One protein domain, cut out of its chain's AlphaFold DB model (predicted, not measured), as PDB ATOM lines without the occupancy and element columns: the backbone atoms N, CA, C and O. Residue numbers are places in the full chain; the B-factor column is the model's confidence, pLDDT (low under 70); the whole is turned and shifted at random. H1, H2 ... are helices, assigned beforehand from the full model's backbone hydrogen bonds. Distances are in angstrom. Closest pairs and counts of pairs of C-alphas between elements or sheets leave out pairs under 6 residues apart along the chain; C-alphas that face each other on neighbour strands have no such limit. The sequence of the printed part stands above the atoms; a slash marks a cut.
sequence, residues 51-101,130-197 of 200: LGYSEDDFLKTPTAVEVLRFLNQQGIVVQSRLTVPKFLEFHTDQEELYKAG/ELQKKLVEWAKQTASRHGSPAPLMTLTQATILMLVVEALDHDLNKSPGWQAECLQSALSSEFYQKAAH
ATOM      1  N   LEU A  51      12.921 -42.677   8.923       76.25
ATOM      2  CA  LEU A  51      11.951 -41.784   9.558       76.25
ATOM      3  C   LEU A  51      10.735 -42.534  10.132       76.25
ATOM      4  O   LEU A  51       9.875 -41.913  10.746       76.25
ATOM      5  N   GLY A  52      10.649 -43.856   9.944       79.88
ATOM      6  CA  GLY A  52       9.512 -44.663  10.390       79.88
ATOM      7  C   GLY A  52       8.219 -44.441   9.598       79.88
ATOM      8  O   GLY A  52       7.149 -44.768  10.105       79.88
ATOM      9  N   TYR A  53       8.302 -43.904   8.377       81.19
ATOM     10  CA  TYR A  53       7.153 -43.718   7.488       81.19
ATOM     11  C   TYR A  53       7.071 -44.817   6.427       81.19
ATOM     12  O   TYR A  53       8.086 -45.335   5.959       81.19
ATOM     13  N   SER A  54       5.850 -45.128   6.001       82.44
ATOM     14  CA  SER A  54       5.571 -45.947   4.820       82.44
ATOM     15  C   SER A  54       5.059 -45.084   3.661       82.44
ATOM     16  O   SER A  54       4.583 -43.971   3.873       82.44
ATOM     17  N   GLU A  55       5.120 -45.581   2.419       80.31
ATOM     18  CA  GLU A  55       4.542 -44.866   1.265       80.31
ATOM     19  C   GLU A  55       3.033 -44.605   1.440       80.31
ATOM     20  O   GLU A  55       2.533 -43.552   1.036       80.31
ATOM     21  N   ASP A  56       2.324 -45.517   2.112       79.94
ATOM     22  CA  ASP A  56       0.889 -45.412   2.397       79.94
ATOM     23  C   ASP A  56       0.548 -44.237   3.324       79.94
ATOM     24  O   ASP A  56      -0.566 -43.709   3.275       79.94
ATOM     25  N   ASP A  57       1.496 -43.781   4.147       78.38
ATOM     26  CA  ASP A  57       1.279 -42.639   5.035       78.38
ATOM     27  C   ASP A  57       1.189 -41.318   4.265       78.38
ATOM     28  O   ASP A  57       0.450 -40.425   4.676       78.38
ATOM     29  N   PHE A  58       1.839 -41.222   3.102       78.00
ATOM     30  CA  PHE A  58       1.768 -40.042   2.231       78.00
ATOM     31  C   PHE A  58       0.543 -40.049   1.311       78.00
ATOM     32  O   PHE A  58       0.199 -39.018   0.736       78.00
ATOM     33  N   LEU A  59      -0.132 -41.195   1.172       74.94
ATOM     34  CA  LEU A  59      -1.373 -41.320   0.401       74.94
ATOM     35  C   LEU A  59      -2.616 -40.899   1.197       74.94
ATOM     36  O   LEU A  59      -3.681 -40.695   0.608       74.94
ATOM     37  N   LYS A  60      -2.501 -40.747   2.520       78.31
ATOM     38  CA  LYS A  60      -3.585 -40.252   3.372       78.31
ATOM     39  C   LYS A  60      -3.792 -38.762   3.109       78.31
ATOM     40  O   LYS A  60      -2.853 -37.974   3.152       78.31
ATOM     41  N   THR A  61      -5.032 -38.366   2.836       76.75
ATOM     42  CA  THR A  61      -5.378 -36.952   2.666       76.75
ATOM     43  C   THR A  61      -5.313 -36.238   4.016       76.75
ATOM     44  O   THR A  61      -6.085 -36.613   4.903       76.75
ATOM     45  N   PRO A  62      -4.442 -35.227   4.183       81.88
ATOM     46  CA  PRO A  62      -4.404 -34.438   5.405       81.88
ATOM     47  C   PRO A  62      -5.657 -33.570   5.522       81.88
ATOM     48  O   PRO A  62      -6.308 -33.233   4.523       81.88
ATOM     49  N   THR A  63      -5.966 -33.166   6.748       79.62
ATOM     50  CA  THR A  63      -7.034 -32.197   7.006       79.62
ATOM     51  C   THR A  63      -6.664 -30.839   6.406       79.62
ATOM     52  O   THR A  63      -5.497 -30.432   6.369       79.62
ATOM     53  N   ALA A  64      -7.653 -30.076   5.949       75.00
ATOM     54  CA  ALA A  64      -7.434 -28.733   5.417       75.00
ATOM     55  C   ALA A  64      -6.815 -27.785   6.461       75.00
ATOM     56  O   ALA A  64      -6.134 -26.818   6.111       75.00
ATOM     57  N   VAL A  65      -7.030 -28.059   7.751       74.25
ATOM     58  CA  VAL A  65      -6.422 -27.306   8.855       74.25
ATOM     59  C   VAL A  65      -4.925 -27.580   8.981       74.25
ATOM     60  O   VAL A  65      -4.168 -26.630   9.190       74.25
ATOM     61  N   GLU A  66      -4.473 -28.821   8.793       76.44
ATOM     62  CA  GLU A  66      -3.040 -29.143   8.728       76.44
ATOM     63  C   GLU A  66      -2.371 -28.396   7.573       76.44
ATOM     64  O   GLU A  66      -1.355 -27.733   7.778       76.44
ATOM     65  N   VAL A  67      -3.017 -28.368   6.403       79.00
ATOM     66  CA  VAL A  67      -2.541 -27.612   5.236       79.00
ATOM     67  C   VAL A  67      -2.448 -26.110   5.527       79.00
ATOM     68  O   VAL A  67      -1.459 -25.459   5.184       79.00
ATOM     69  N   LEU A  68      -3.463 -25.529   6.172       73.94
ATOM     70  CA  LEU A  68      -3.456 -24.112   6.554       73.94
ATOM     71  C   LEU A  68      -2.351 -23.793   7.565       73.94
ATOM     72  O   LEU A  68      -1.675 -22.767   7.432       73.94
ATOM     73  N   ARG A  69      -2.160 -24.659   8.565       75.88
ATOM     74  CA  ARG A  69      -1.100 -24.520   9.569       75.88
ATOM     75  C   ARG A  69       0.272 -24.561   8.905       75.88
ATOM     76  O   ARG A  69       1.086 -23.678   9.172       75.88
ATOM     77  N   PHE A  70       0.487 -25.523   8.013       79.62
ATOM     78  CA  PHE A  70       1.716 -25.654   7.246       79.62
ATOM     79  C   PHE A  70       2.010 -24.394   6.420       79.62
ATOM     80  O   PHE A  70       3.074 -23.789   6.549       79.62
ATOM     81  N   LEU A  71       1.045 -23.928   5.617       75.25
ATOM     82  CA  LEU A  71       1.222 -22.724   4.799       75.25
ATOM     83  C   LEU A  71       1.553 -21.495   5.654       75.25
ATOM     84  O   LEU A  71       2.426 -20.707   5.283       75.25
ATOM     85  N   ASN A  72       0.922 -21.360   6.822       75.75
ATOM     86  CA  ASN A  72       1.211 -20.271   7.750       75.75
ATOM     87  C   ASN A  72       2.642 -20.346   8.315       75.75
ATOM     88  O   ASN A  72       3.321 -19.323   8.379       75.75
ATOM     89  N   GLN A  73       3.138 -21.541   8.660       73.88
ATOM     90  CA  GLN A  73       4.535 -21.738   9.082       73.88
ATOM     91  C   GLN A  73       5.530 -21.336   7.982       73.88
ATOM     92  O   GLN A  73       6.579 -20.766   8.275       73.88
ATOM     93  N   GLN A  74       5.167 -21.545   6.715       71.44
ATOM     94  CA  GLN A  74       5.945 -21.112   5.547       71.44
ATOM     95  C   GLN A  74       5.786 -19.608   5.223       71.44
ATOM     96  O   GLN A  74       6.320 -19.126   4.221       71.44
ATOM     97  N   GLY A  75       5.041 -18.848   6.036       69.12
ATOM     98  CA  GLY A  75       4.773 -17.420   5.833       69.12
ATOM     99  C   GLY A  75       3.751 -17.119   4.731       69.12
ATOM    100  O   GLY A  75       3.634 -15.973   4.284       69.12
ATOM    101  N   ILE A  76       3.009 -18.127   4.268       73.38
ATOM    102  CA  ILE A  76       1.991 -18.004   3.224       73.38
ATOM    103  C   ILE A  76       0.627 -17.826   3.883       73.38
ATOM    104  O   ILE A  76       0.029 -18.759   4.412       73.38
ATOM    105  N   VAL A  77       0.101 -16.607   3.798       70.31
ATOM    106  CA  VAL A  77      -1.230 -16.289   4.318       70.31
ATOM    107  C   VAL A  77      -2.290 -16.635   3.274       70.31
ATOM    108  O   VAL A  77      -2.254 -16.129   2.150       70.31
ATOM    109  N   VAL A  78      -3.247 -17.473   3.670       66.12
ATOM    110  CA  VAL A  78      -4.491 -17.737   2.936       66.12
ATOM    111  C   VAL A  78      -5.596 -16.933   3.612       66.12
ATOM    112  O   VAL A  78      -5.785 -17.051   4.826       66.12
ATOM    113  N   GLN A  79      -6.325 -16.099   2.868       62.28
ATOM    114  CA  GLN A  79      -7.415 -15.296   3.430       62.28
ATOM    115  C   GLN A  79      -8.681 -16.140   3.674       62.28
ATOM    116  O   GLN A  79      -9.736 -15.910   3.096       62.28
ATOM    117  N   SER A  80      -8.612 -17.093   4.608       58.00
ATOM    118  CA  SER A  80      -9.756 -17.911   5.053       58.00
ATOM    119  C   SER A  80     -10.789 -17.125   5.883       58.00
ATOM    120  O   SER A  80     -11.927 -17.560   6.055       58.00
ATOM    121  N   ARG A  81     -10.402 -15.935   6.366       50.66
ATOM    122  CA  ARG A  81     -11.180 -15.045   7.250       50.66
ATOM    123  C   ARG A  81     -12.502 -14.529   6.669       50.66
ATOM    124  O   ARG A  81     -13.345 -14.094   7.445       50.66
ATOM    125  N   LEU A  82     -12.675 -14.513   5.345       45.69
ATOM    126  CA  LEU A  82     -13.835 -13.886   4.688       45.69
ATOM    127  C   LEU A  82     -14.911 -14.883   4.225       45.69
ATOM    128  O   LEU A  82     -16.019 -14.462   3.903       45.69
ATOM    129  N   THR A  83     -14.615 -16.185   4.202       47.66
ATOM    130  CA  THR A  83     -15.472 -17.211   3.574       47.66
ATOM    131  C   THR A  83     -16.080 -18.217   4.548       47.66
ATOM    132  O   THR A  83     -17.071 -18.850   4.194       47.66
ATOM    133  N   VAL A  84     -15.565 -18.348   5.775       50.06
ATOM    134  CA  VAL A  84     -16.130 -19.253   6.792       50.06
ATOM    135  C   VAL A  84     -16.572 -18.440   8.016       50.06
ATOM    136  O   VAL A  84     -15.744 -18.125   8.871       50.06
ATOM    137  N   PRO A  85     -17.875 -18.115   8.148       47.75
ATOM    138  CA  PRO A  85     -18.410 -17.337   9.271       47.75
ATOM    139  C   PRO A  85     -18.139 -17.939  10.664       47.75
ATOM    140  O   PRO A  85     -18.212 -17.223  11.654       47.75
ATOM    141  N   LYS A  86     -17.793 -19.232  10.748       48.22
ATOM    142  CA  LYS A  86     -17.548 -19.974  11.999       48.22
ATOM    143  C   LYS A  86     -16.086 -20.057  12.451       48.22
ATOM    144  O   LYS A  86     -15.818 -20.606  13.514       48.22
ATOM    145  N   PHE A  87     -15.128 -19.510  11.699       47.75
ATOM    146  CA  PHE A  87     -13.720 -19.545  12.128       47.75
ATOM    147  C   PHE A  87     -13.440 -18.601  13.317       47.75
ATOM    148  O   PHE A  87     -12.493 -18.813  14.067       47.75
ATOM    149  N   LEU A  88     -14.286 -17.577  13.510       43.72
ATOM    150  CA  LEU A  88     -14.253 -16.696  14.682       43.72
ATOM    151  C   LEU A  88     -14.598 -17.451  15.970       43.72
ATOM    152  O   LEU A  88     -13.856 -17.322  16.931       43.72
ATOM    153  N   GLU A  89     -15.654 -18.274  15.958       48.25
ATOM    154  CA  GLU A  89     -16.088 -19.072  17.118       48.25
ATOM    155  C   GLU A  89     -15.018 -20.111  17.508       48.25
ATOM    156  O   GLU A  89     -14.696 -20.259  18.684       48.25
ATOM    157  N   PHE A  90     -14.362 -20.722  16.514       50.84
ATOM    158  CA  PHE A  90     -13.315 -21.734  16.711       50.84
ATOM    159  C   PHE A  90     -12.037 -21.190  17.380       50.84
ATOM    160  O   PHE A  90     -11.362 -21.915  18.106       50.84
ATOM    161  N   HIS A  91     -11.691 -19.917  17.150       44.34
ATOM    162  CA  HIS A  91     -10.516 -19.283  17.765       44.34
ATOM    163  C   HIS A  91     -10.807 -18.818  19.203       44.34
ATOM    164  O   HIS A  91      -9.924 -18.888  20.057       44.34
ATOM    165  N   THR A  92     -12.041 -18.381  19.486       46.25
ATOM    166  CA  THR A  92     -12.492 -18.048  20.849       46.25
ATOM    167  C   THR A  92     -12.614 -19.281  21.740       46.25
ATOM    168  O   THR A  92     -12.109 -19.244  22.858       46.25
ATOM    169  N   ASP A  93     -13.171 -20.389  21.241       49.03
ATOM    170  CA  ASP A  93     -13.306 -21.626  22.028       49.03
ATOM    171  C   ASP A  93     -11.931 -22.232  22.374       49.03
ATOM    172  O   ASP A  93     -11.727 -22.763  23.467       49.03
ATOM    173  N   GLN A  94     -10.942 -22.103  21.476       49.72
ATOM    174  CA  GLN A  94      -9.565 -22.516  21.760       49.72
ATOM    175  C   GLN A  94      -8.860 -21.593  22.760       49.72
ATOM    176  O   GLN A  94      -8.210 -22.089  23.678       49.72
ATOM    177  N   GLU A  95      -8.988 -20.268  22.636       44.62
ATOM    178  CA  GLU A  95      -8.392 -19.339  23.607       44.62
ATOM    179  C   GLU A  95      -8.995 -19.477  25.014       44.62
ATOM    180  O   GLU A  95      -8.275 -19.291  25.999       44.62
ATOM    181  N   GLU A  96     -10.275 -19.836  25.133       47.94
ATOM    182  CA  GLU A  96     -10.917 -20.123  26.423       47.94
ATOM    183  C   GLU A  96     -10.429 -21.443  27.042       47.94
ATOM    184  O   GLU A  96     -10.154 -21.476  28.242       47.94
ATOM    185  N   LEU A  97     -10.205 -22.494  26.242       48.78
ATOM    186  CA  LEU A  97      -9.581 -23.746  26.705       48.78
ATOM    187  C   LEU A  97      -8.122 -23.550  27.153       48.78
ATOM    188  O   LEU A  97      -7.714 -24.121  28.164       48.78
ATOM    189  N   TYR A  98      -7.346 -22.709  26.457       44.53
ATOM    190  CA  TYR A  98      -5.969 -22.385  26.855       44.53
ATOM    191  C   TYR A  98      -5.902 -21.494  28.106       44.53
ATOM    192  O   TYR A  98      -4.999 -21.672  28.923       44.53
ATOM    193  N   LYS A  99      -6.849 -20.566  28.303       44.19
ATOM    194  CA  LYS A  99      -6.910 -19.715  29.510       44.19
ATOM    195  C   LYS A  99      -7.488 -20.426  30.735       44.19
ATOM    196  O   LYS A  99      -7.128 -20.078  31.854       44.19
ATOM    197  N   ALA A 100      -8.350 -21.426  30.552       41.00
ATOM    198  CA  ALA A 100      -8.877 -22.235  31.653       41.00
ATOM    199  C   ALA A 100      -7.843 -23.221  32.243       41.00
ATOM    200  O   ALA A 100      -8.084 -23.792  33.304       41.00
ATOM    201  N   GLY A 101      -6.691 -23.408  31.587       41.44
ATOM    202  CA  GLY A 101      -5.610 -24.303  32.016       41.44
ATOM    203  C   GLY A 101      -4.590 -23.715  33.005       41.44
ATOM    204  O   GLY A 101      -3.619 -24.399  33.321       41.44
ATOM    205  N   GLU A 130      -8.469 -20.463  -3.116       77.81
ATOM    206  CA  GLU A 130      -7.256 -19.795  -2.650       77.81
ATOM    207  C   GLU A 130      -6.311 -20.768  -1.935       77.81
ATOM    208  O   GLU A 130      -5.115 -20.751  -2.223       77.81
ATOM    209  N   LEU A 131      -6.842 -21.654  -1.082       79.88
ATOM    210  CA  LEU A 131      -6.067 -22.691  -0.398       79.88
ATOM    211  C   LEU A 131      -5.379 -23.601  -1.420       79.88
ATOM    212  O   LEU A 131      -4.156 -23.743  -1.407       79.88
ATOM    213  N   GLN A 132      -6.165 -24.150  -2.351       83.69
ATOM    214  CA  GLN A 132      -5.663 -25.045  -3.394       83.69
ATOM    215  C   GLN A 132      -4.593 -24.362  -4.249       83.69
ATOM    216  O   GLN A 132      -3.532 -24.931  -4.508       83.69
ATOM    217  N   LYS A 133      -4.837 -23.111  -4.657       84.12
ATOM    218  CA  LYS A 133      -3.891 -22.342  -5.470       84.12
ATOM    219  C   LYS A 133      -2.580 -22.092  -4.730       84.12
ATOM    220  O   LYS A 133      -1.518 -22.299  -5.313       84.12
ATOM    221  N   LYS A 134      -2.641 -21.661  -3.467       83.31
ATOM    222  CA  LYS A 134      -1.453 -21.363  -2.654       83.31
ATOM    223  C   LYS A 134      -0.628 -22.612  -2.367       83.31
ATOM    224  O   LYS A 134       0.592 -22.553  -2.494       83.31
ATOM    225  N   LEU A 135      -1.283 -23.732  -2.067       86.12
ATOM    226  CA  LEU A 135      -0.612 -25.014  -1.864       86.12
ATOM    227  C   LEU A 135       0.114 -25.474  -3.134       86.12
ATOM    228  O   LEU A 135       1.292 -25.820  -3.084       86.12
ATOM    229  N   VAL A 136      -0.553 -25.412  -4.290       88.44
ATOM    230  CA  VAL A 136       0.051 -25.791  -5.576       88.44
ATOM    231  C   VAL A 136       1.182 -24.836  -5.974       88.44
ATOM    232  O   VAL A 136       2.205 -25.283  -6.489       88.44
ATOM    233  N   GLU A 137       1.038 -23.529  -5.749       88.69
ATOM    234  CA  GLU A 137       2.107 -22.552  -6.009       88.69
ATOM    235  C   GLU A 137       3.338 -22.811  -5.136       88.69
ATOM    236  O   GLU A 137       4.454 -22.822  -5.660       88.69
ATOM    237  N   TRP A 138       3.141 -23.059  -3.837       90.44
ATOM    238  CA  TRP A 138       4.220 -23.434  -2.924       90.44
ATOM    239  C   TRP A 138       4.913 -24.714  -3.395       90.44
ATOM    240  O   TRP A 138       6.125 -24.717  -3.613       90.44
ATOM    241  N   ALA A 139       4.145 -25.773  -3.651       87.88
ATOM    242  CA  ALA A 139       4.698 -27.067  -4.023       87.88
ATOM    243  C   ALA A 139       5.475 -27.006  -5.351       87.88
ATOM    244  O   ALA A 139       6.559 -27.583  -5.468       87.88
ATOM    245  N   LYS A 140       5.002 -26.218  -6.330       87.50
ATOM    246  CA  LYS A 140       5.733 -25.958  -7.583       87.50
ATOM    247  C   LYS A 140       7.074 -25.277  -7.342       87.50
ATOM    248  O   LYS A 140       8.067 -25.649  -7.971       87.50
ATOM    249  N   GLN A 141       7.113 -24.274  -6.465       87.94
ATOM    250  CA  GLN A 141       8.353 -23.573  -6.133       87.94
ATOM    251  C   GLN A 141       9.341 -24.508  -5.434       87.94
ATOM    252  O   GLN A 141      10.514 -24.533  -5.810       87.94
ATOM    253  N   THR A 142       8.869 -25.305  -4.476       85.94
ATOM    254  CA  THR A 142       9.683 -26.288  -3.756       85.94
ATOM    255  C   THR A 142      10.238 -27.346  -4.710       85.94
ATOM    256  O   THR A 142      11.452 -27.502  -4.805       85.94
ATOM    257  N   ALA A 143       9.396 -27.988  -5.524       84.75
ATOM    258  CA  ALA A 143       9.846 -28.983  -6.500       84.75
ATOM    259  C   ALA A 143      10.862 -28.418  -7.512       84.75
ATOM    260  O   ALA A 143      11.870 -29.062  -7.809       84.75
ATOM    261  N   SER A 144      10.653 -27.180  -7.975       84.19
ATOM    262  CA  SER A 144      11.577 -26.513  -8.904       84.19
ATOM    263  C   SER A 144      12.957 -26.275  -8.285       84.19
ATOM    264  O   SER A 144      13.966 -26.451  -8.965       84.19
ATOM    265  N   ARG A 145      13.023 -25.911  -6.995       83.81
ATOM    266  CA  ARG A 145      14.298 -25.732  -6.271       83.81
ATOM    267  C   ARG A 145      15.074 -27.039  -6.131       83.81
ATOM    268  O   ARG A 145      16.299 -27.011  -6.158       83.81
ATOM    269  N   HIS A 146      14.368 -28.162  -6.024       81.06
ATOM    270  CA  HIS A 146      14.962 -29.487  -5.857       81.06
ATOM    271  C   HIS A 146      15.145 -30.254  -7.179       81.06
ATOM    272  O   HIS A 146      15.533 -31.415  -7.153       81.06
ATOM    273  N   GLY A 147      14.963 -29.611  -8.339       70.81
ATOM    274  CA  GLY A 147      15.323 -30.187  -9.641       70.81
ATOM    275  C   GLY A 147      14.203 -30.943 -10.363       70.81
ATOM    276  O   GLY A 147      14.480 -31.607 -11.358       70.81
ATOM    277  N   SER A 148      12.948 -30.810  -9.920       71.62
ATOM    278  CA  SER A 148      11.773 -31.342 -10.623       71.62
ATOM    279  C   SER A 148      10.940 -30.199 -11.227       71.62
ATOM    280  O   SER A 148      10.083 -29.619 -10.550       71.62
ATOM    281  N   PRO A 149      11.186 -29.813 -12.496       63.38
ATOM    282  CA  PRO A 149      10.378 -28.815 -13.184       63.38
ATOM    283  C   PRO A 149       9.060 -29.457 -13.631       63.38
ATOM    284  O   PRO A 149       8.932 -29.915 -14.764       63.38
ATOM    285  N   ALA A 150       8.068 -29.510 -12.745       59.84
ATOM    286  CA  ALA A 150       6.730 -29.980 -13.093       59.84
ATOM    287  C   ALA A 150       5.883 -28.812 -13.650       59.84
ATOM    288  O   ALA A 150       5.455 -27.949 -12.876       59.84
ATOM    289  N   PRO A 151       5.595 -28.744 -14.971       57.84
ATOM    290  CA  PRO A 151       4.736 -27.694 -15.529       57.84
ATOM    291  C   PRO A 151       3.274 -27.829 -15.064       57.84
ATOM    292  O   PRO A 151       2.563 -26.831 -14.925       57.84
ATOM    293  N   LEU A 152       2.836 -29.056 -14.769       69.94
ATOM    294  CA  LEU A 152       1.511 -29.389 -14.251       69.94
ATOM    295  C   LEU A 152       1.696 -30.170 -12.948       69.94
ATOM    296  O   LEU A 152       2.169 -31.297 -12.970       69.94
ATOM    297  N   MET A 153       1.360 -29.537 -11.825       81.62
ATOM    298  CA  MET A 153       1.364 -30.155 -10.501       81.62
ATOM    299  C   MET A 153      -0.077 -30.255 -10.023       81.62
ATOM    300  O   MET A 153      -0.795 -29.248 -10.041       81.62
ATOM    301  N   THR A 154      -0.498 -31.459  -9.649       85.31
ATOM    302  CA  THR A 154      -1.843 -31.711  -9.123       85.31
ATOM    303  C   THR A 154      -1.929 -31.333  -7.644       85.31
ATOM    304  O   THR A 154      -0.918 -31.206  -6.952       85.31
ATOM    305  N   LEU A 155      -3.154 -31.162  -7.141       84.12
ATOM    306  CA  LEU A 155      -3.386 -30.904  -5.719       84.12
ATOM    307  C   LEU A 155      -2.889 -32.068  -4.848       84.12
ATOM    308  O   LEU A 155      -2.274 -31.832  -3.818       84.12
ATOM    309  N   THR A 156      -3.082 -33.305  -5.312       84.19
ATOM    310  CA  THR A 156      -2.611 -34.537  -4.659       84.19
ATOM    311  C   THR A 156      -1.086 -34.605  -4.572       84.19
ATOM    312  O   THR A 156      -0.533 -34.997  -3.551       84.19
ATOM    313  N   GLN A 157      -0.372 -34.172  -5.613       85.31
ATOM    314  CA  GLN A 157       1.087 -34.060  -5.552       85.31
ATOM    315  C   GLN A 157       1.533 -32.967  -4.581       85.31
ATOM    316  O   GLN A 157       2.505 -33.148  -3.853       85.31
ATOM    317  N   ALA A 158       0.810 -31.846  -4.543       85.88
ATOM    318  CA  ALA A 158       1.113 -30.761  -3.623       85.88
ATOM    319  C   ALA A 158       0.911 -31.176  -2.152       85.88
ATOM    320  O   ALA A 158       1.734 -30.816  -1.310       85.88
ATOM    321  N   THR A 159      -0.117 -31.978  -1.846       86.31
ATOM    322  CA  THR A 159      -0.329 -32.539  -0.498       86.31
ATOM    323  C   THR A 159       0.720 -33.571  -0.124       86.31
ATOM    324  O   THR A 159       1.231 -33.526   0.988       86.31
ATOM    325  N   ILE A 160       1.093 -34.462  -1.047       86.62
ATOM    326  CA  ILE A 160       2.164 -35.436  -0.796       86.62
ATOM    327  C   ILE A 160       3.473 -34.709  -0.494       86.62
ATOM    328  O   ILE A 160       4.147 -35.036   0.477       86.62
ATOM    329  N   LEU A 161       3.821 -33.689  -1.285       87.56
ATOM    330  CA  LEU A 161       5.049 -32.930  -1.063       87.56
ATOM    331  C   LEU A 161       5.041 -32.207   0.290       87.56
ATOM    332  O   LEU A 161       6.075 -32.156   0.948       87.56
ATOM    333  N   MET A 162       3.892 -31.676   0.713       88.94
ATOM    334  CA  MET A 162       3.725 -31.097   2.047       88.94
ATOM    335  C   MET A 162       4.015 -32.126   3.143       88.94
ATOM    336  O   MET A 162       4.848 -31.861   4.002       88.94
ATOM    337  N   LEU A 163       3.391 -33.306   3.072       85.50
ATOM    338  CA  LEU A 163       3.586 -34.374   4.055       85.50
ATOM    339  C   LEU A 163       5.042 -34.853   4.107       85.50
ATOM    340  O   LEU A 163       5.573 -35.097   5.186       85.50
ATOM    341  N   VAL A 164       5.712 -34.950   2.954       86.25
ATOM    342  CA  VAL A 164       7.139 -35.301   2.893       86.25
ATOM    343  C   VAL A 164       7.998 -34.228   3.563       86.25
ATOM    344  O   VAL A 164       8.916 -34.566   4.304       86.25
ATOM    345  N   VAL A 165       7.713 -32.943   3.334       86.38
ATOM    346  CA  VAL A 165       8.448 -31.849   3.987       86.38
ATOM    347  C   VAL A 165       8.209 -31.854   5.498       86.38
ATOM    348  O   VAL A 165       9.175 -31.795   6.248       86.38
ATOM    349  N   GLU A 166       6.963 -32.002   5.955       84.50
ATOM    350  CA  GLU A 166       6.654 -32.094   7.389       84.50
ATOM    351  C   GLU A 166       7.352 -33.290   8.057       84.50
ATOM    352  O   GLU A 166       7.928 -33.145   9.136       84.50
ATOM    353  N   ALA A 167       7.376 -34.453   7.397       82.69
ATOM    354  CA  ALA A 167       8.088 -35.635   7.885       82.69
ATOM    355  C   ALA A 167       9.604 -35.397   8.008       82.69
ATOM    356  O   ALA A 167      10.232 -35.857   8.961       82.69
ATOM    357  N   LEU A 168      10.197 -34.661   7.063       82.12
ATOM    358  CA  LEU A 168      11.626 -34.334   7.072       82.12
ATOM    359  C   LEU A 168      11.992 -33.241   8.085       82.12
ATOM    360  O   LEU A 168      13.126 -33.231   8.571       82.12
ATOM    361  N   ASP A 169      11.056 -32.345   8.404       78.25
ATOM    362  CA  ASP A 169      11.237 -31.265   9.379       78.25
ATOM    363  C   ASP A 169      11.047 -31.734  10.831       78.25
ATOM    364  O   ASP A 169      11.555 -31.096  11.758       78.25
ATOM    365  N   HIS A 170      10.365 -32.862  11.057       71.50
ATOM    366  CA  HIS A 170      10.205 -33.432  12.397       71.50
ATOM    367  C   HIS A 170      11.517 -33.925  13.025       71.50
ATOM    368  O   HIS A 170      11.620 -33.985  14.253       71.50
ATOM    369  N   ASP A 171      12.532 -34.231  12.216       66.50
ATOM    370  CA  ASP A 171      13.768 -34.847  12.686       66.50
ATOM    371  C   ASP A 171      14.912 -33.814  12.793       66.50
ATOM    372  O   ASP A 171      15.693 -33.584  11.867       66.50
ATOM    373  N   LEU A 172      15.020 -33.179  13.971       57.50
ATOM    374  CA  LEU A 172      15.915 -32.044  14.290       57.50
ATOM    375  C   LEU A 172      17.419 -32.295  14.056       57.50
ATOM    376  O   LEU A 172      18.214 -31.355  14.075       57.50
ATOM    377  N   ASN A 173      17.830 -33.549  13.866       61.56
ATOM    378  CA  ASN A 173      19.238 -33.949  13.807       61.56
ATOM    379  C   ASN A 173      19.767 -34.173  12.381       61.56
ATOM    380  O   ASN A 173      20.920 -34.584  12.217       61.56
ATOM    381  N   LYS A 174      18.955 -33.945  11.343       71.88
ATOM    382  CA  LYS A 174      19.338 -34.224   9.952       71.88
ATOM    383  C   LYS A 174      19.884 -32.978   9.254       71.88
ATOM    384  O   LYS A 174      19.429 -31.860   9.471       71.88
ATOM    385  N   SER A 175      20.905 -33.166   8.417       80.44
ATOM    386  CA  SER A 175      21.530 -32.059   7.687       80.44
ATOM    387  C   SER A 175      20.617 -31.563   6.553       80.44
ATOM    388  O   SER A 175      19.893 -32.362   5.955       80.44
ATOM    389  N   PRO A 176      20.693 -30.273   6.173       78.12
ATOM    390  CA  PRO A 176      19.899 -29.739   5.061       78.12
ATOM    391  C   PRO A 176      20.225 -30.418   3.718       78.12
ATOM    392  O   PRO A 176      19.377 -30.488   2.835       78.12
ATOM    393  N   GLY A 177      21.444 -30.952   3.562       80.06
ATOM    394  CA  GLY A 177      21.826 -31.745   2.389       80.06
ATOM    395  C   GLY A 177      21.090 -33.084   2.327       80.06
ATOM    396  O   GLY A 177      20.562 -33.439   1.280       80.06
ATOM    397  N   TRP A 178      20.969 -33.776   3.463       81.56
ATOM    398  CA  TRP A 178      20.227 -35.034   3.551       81.56
ATOM    399  C   TRP A 178      18.733 -34.834   3.266       81.56
ATOM    400  O   TRP A 178      18.149 -35.590   2.494       81.56
ATOM    401  N   GLN A 179      18.123 -33.775   3.810       82.88
ATOM    402  CA  GLN A 179      16.723 -33.437   3.517       82.88
ATOM    403  C   GLN A 179      16.508 -33.156   2.020       82.88
ATOM    404  O   GLN A 179      15.526 -33.614   1.439       82.88
ATOM    405  N   ALA A 180      17.441 -32.451   1.371       81.56
ATOM    406  CA  ALA A 180      17.365 -32.178  -0.062       81.56
ATOM    407  C   ALA A 180      17.467 -33.455  -0.917       81.56
ATOM    408  O   ALA A 180      16.735 -33.576  -1.900       81.56
ATOM    409  N   GLU A 181      18.329 -34.403  -0.540       81.19
ATOM    410  CA  GLU A 181      18.454 -35.710  -1.203       81.19
ATOM    411  C   GLU A 181      17.197 -36.570  -1.009       81.19
ATOM    412  O   GLU A 181      16.708 -37.175  -1.966       81.19
ATOM    413  N   CYS A 182      16.615 -36.570   0.194       83.69
ATOM    414  CA  CYS A 182      15.363 -37.275   0.477       83.69
ATOM    415  C   CYS A 182      14.191 -36.681  -0.314       83.69
ATOM    416  O   CYS A 182      13.422 -37.423  -0.920       83.69
ATOM    417  N   LEU A 183      14.095 -35.348  -0.397       84.75
ATOM    418  CA  LEU A 183      13.096 -34.668  -1.229       84.75
ATOM    419  C   LEU A 183      13.270 -34.993  -2.714       84.75
ATOM    420  O   LEU A 183      12.284 -35.230  -3.408       84.75
ATOM    421  N   GLN A 184      14.506 -35.033  -3.213       83.81
ATOM    422  CA  GLN A 184      14.780 -35.444  -4.591       83.81
ATOM    423  C   GLN A 184      14.360 -36.890  -4.848       83.81
ATOM    424  O   GLN A 184      13.691 -37.163  -5.848       83.81
ATOM    425  N   SER A 185      14.690 -37.792  -3.923       83.50
ATOM    426  CA  SER A 185      14.256 -39.187  -3.971       83.50
ATOM    427  C   SER A 185      12.728 -39.283  -4.002       83.50
ATOM    428  O   SER A 185      12.179 -39.897  -4.919       83.50
ATOM    429  N   ALA A 186      12.031 -38.583  -3.101       83.81
ATOM    430  CA  ALA A 186      10.571 -38.538  -3.037       83.81
ATOM    431  C   ALA A 186       9.937 -37.999  -4.330       83.81
ATOM    432  O   ALA A 186       9.005 -38.605  -4.854       83.81
ATOM    433  N   LEU A 187      10.469 -36.915  -4.901       83.06
ATOM    434  CA  LEU A 187       9.985 -36.337  -6.163       83.06
ATOM    435  C   LEU A 187      10.197 -37.267  -7.370       83.06
ATOM    436  O   LEU A 187       9.447 -37.190  -8.344       83.06
ATOM    437  N   SER A 188      11.217 -38.127  -7.320       81.06
ATOM    438  CA  SER A 188      11.521 -39.113  -8.366       81.06
ATOM    439  C   SER A 188      10.795 -40.454  -8.195       81.06
ATOM    440  O   SER A 188      10.791 -41.262  -9.122       81.06
ATOM    441  N   SER A 189      10.167 -40.677  -7.038       80.81
ATOM    442  CA  SER A 189       9.535 -41.941  -6.656       80.81
ATOM    443  C   SER A 189       8.306 -42.298  -7.498       80.81
ATOM    444  O   SER A 189       7.619 -41.438  -8.060       80.81
ATOM    445  N   GLU A 190       7.974 -43.591  -7.536       78.50
ATOM    446  CA  GLU A 190       6.772 -44.061  -8.223       78.50
ATOM    447  C   GLU A 190       5.477 -43.565  -7.570       78.50
ATOM    448  O   GLU A 190       4.519 -43.277  -8.289       78.50
ATOM    449  N   PHE A 191       5.418 -43.447  -6.237       76.75
ATOM    450  CA  PHE A 191       4.201 -43.007  -5.544       76.75
ATOM    451  C   PHE A 191       3.851 -41.552  -5.892       76.75
ATOM    452  O   PHE A 191       2.692 -41.238  -6.173       76.75
ATOM    453  N   TYR A 192       4.857 -40.677  -5.995       79.62
ATOM    454  CA  TYR A 192       4.668 -39.279  -6.390       79.62
ATOM    455  C   TYR A 192       4.254 -39.131  -7.866       79.62
ATOM    456  O   TYR A 192       3.435 -38.273  -8.217       79.62
ATOM    457  N   GLN A 193       4.781 -39.993  -8.743       77.94
ATOM    458  CA  GLN A 193       4.397 -40.030 -10.158       77.94
ATOM    459  C   GLN A 193       2.981 -40.586 -10.361       77.94
ATOM    460  O   GLN A 193       2.208 -40.019 -11.134       77.94
ATOM    461  N   LYS A 194       2.600 -41.645  -9.634       73.88
ATOM    462  CA  LYS A 194       1.236 -42.203  -9.659       73.88
ATOM    463  C   LYS A 194       0.210 -41.175  -9.177       73.88
ATOM    464  O   LYS A 194      -0.855 -41.058  -9.768       73.88
ATOM    465  N   ALA A 195       0.553 -40.340  -8.197       68.81
ATOM    466  CA  ALA A 195      -0.323 -39.258  -7.743       68.81
ATOM    467  C   ALA A 195      -0.576 -38.148  -8.791       68.81
ATOM    468  O   ALA A 195      -1.546 -37.395  -8.653       68.81
ATOM    469  N   ALA A 196       0.256 -38.044  -9.838       61.53
ATOM    470  CA  ALA A 196       0.042 -37.143 -10.979       61.53
ATOM    471  C   ALA A 196      -1.125 -37.592 -11.876       61.53
ATOM    472  O   ALA A 196      -1.750 -36.780 -12.561       61.53
ATOM    473  N   HIS A 197      -1.393 -38.898 -11.884       57.72
ATOM    474  CA  HIS A 197      -2.374 -39.561 -12.725       57.72
ATOM    475  C   HIS A 197      -3.252 -40.438 -11.832       57.72
ATOM    476  O   HIS A 197      -2.944 -41.623 -11.688       57.72
TER     477      HIS A 197
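AT A GLANCE: This is residues 51 to 101 and 130 to 197 of the 200 residues of an uncharacterized protein of Leucobacter aridicollis (UniProt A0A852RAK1). The body is a cluster of helices built round H5: H6 folds back beside it as a helical hairpin, H4 crosses it steeply, short H1 packs on it, and H2 and short H7 lie close by. Residues 81 to 101, with H3, stick out as a free arm. The printed part has 119 residues with seven named helices, H1 to H7 in order, and no named strand: all helix. It is only just compact, close to loose, with a radius of gyration of the C-alphas of 16.3 A and spans of 46 by 33 by 25 A.

HOW THE PARTS SIT: H1, residues 55 to 59, touches the hub H5, residues 155 to 169, closest at the C-alphas of Phe 58 and Ile 160, 5.5 A. H2, residues 64 to 73, only just touches H5, with 3 pairs of C-alphas within 8 A, the closest Phe 70 and Met 162 at 7.8 A. H3, residues 87 to 101, touches no helix. H4, residues 130 to 145, touches H5 at a steep tilt of 62 degrees, the closest C-alphas, Ala 139 and Ala 158, 5.2 A apart. H6, residues 176 to 188, touches H5 at a shallow tilt of 27 degrees, opposite ways, the closest C-alphas, Leu 168 and Gln 179, 6.3 A apart. H7, residues 190 to 194, is close to but not clearly touching H5, the closest C-alphas, Gln 157 and Tyr 192, 6.4 A apart. Every O i to N i+4 pair is within hydrogen-bond range in H2, H4, H5, H6 and H7; H3 has 10 of 11, and H1 0 of 1 but 2 of 2 O i to N i+3 pairs.

IN THESE COORDINATES: H1 begins at C-alpha 55 (4.542, -44.866, 1.265). H3 is 22.0 A long, H4 22.6 A and H5 21.0 A. H7 ends at C-alpha 194 (1.236, -42.203, -9.659).

THE WHOLE: Residues 102 to 129 are not printed, and C-alphas 101 and 130 are 35.0 A apart across the cut. The link H2 to H3 is long. Confidence is low at residues 78 to 101, among others.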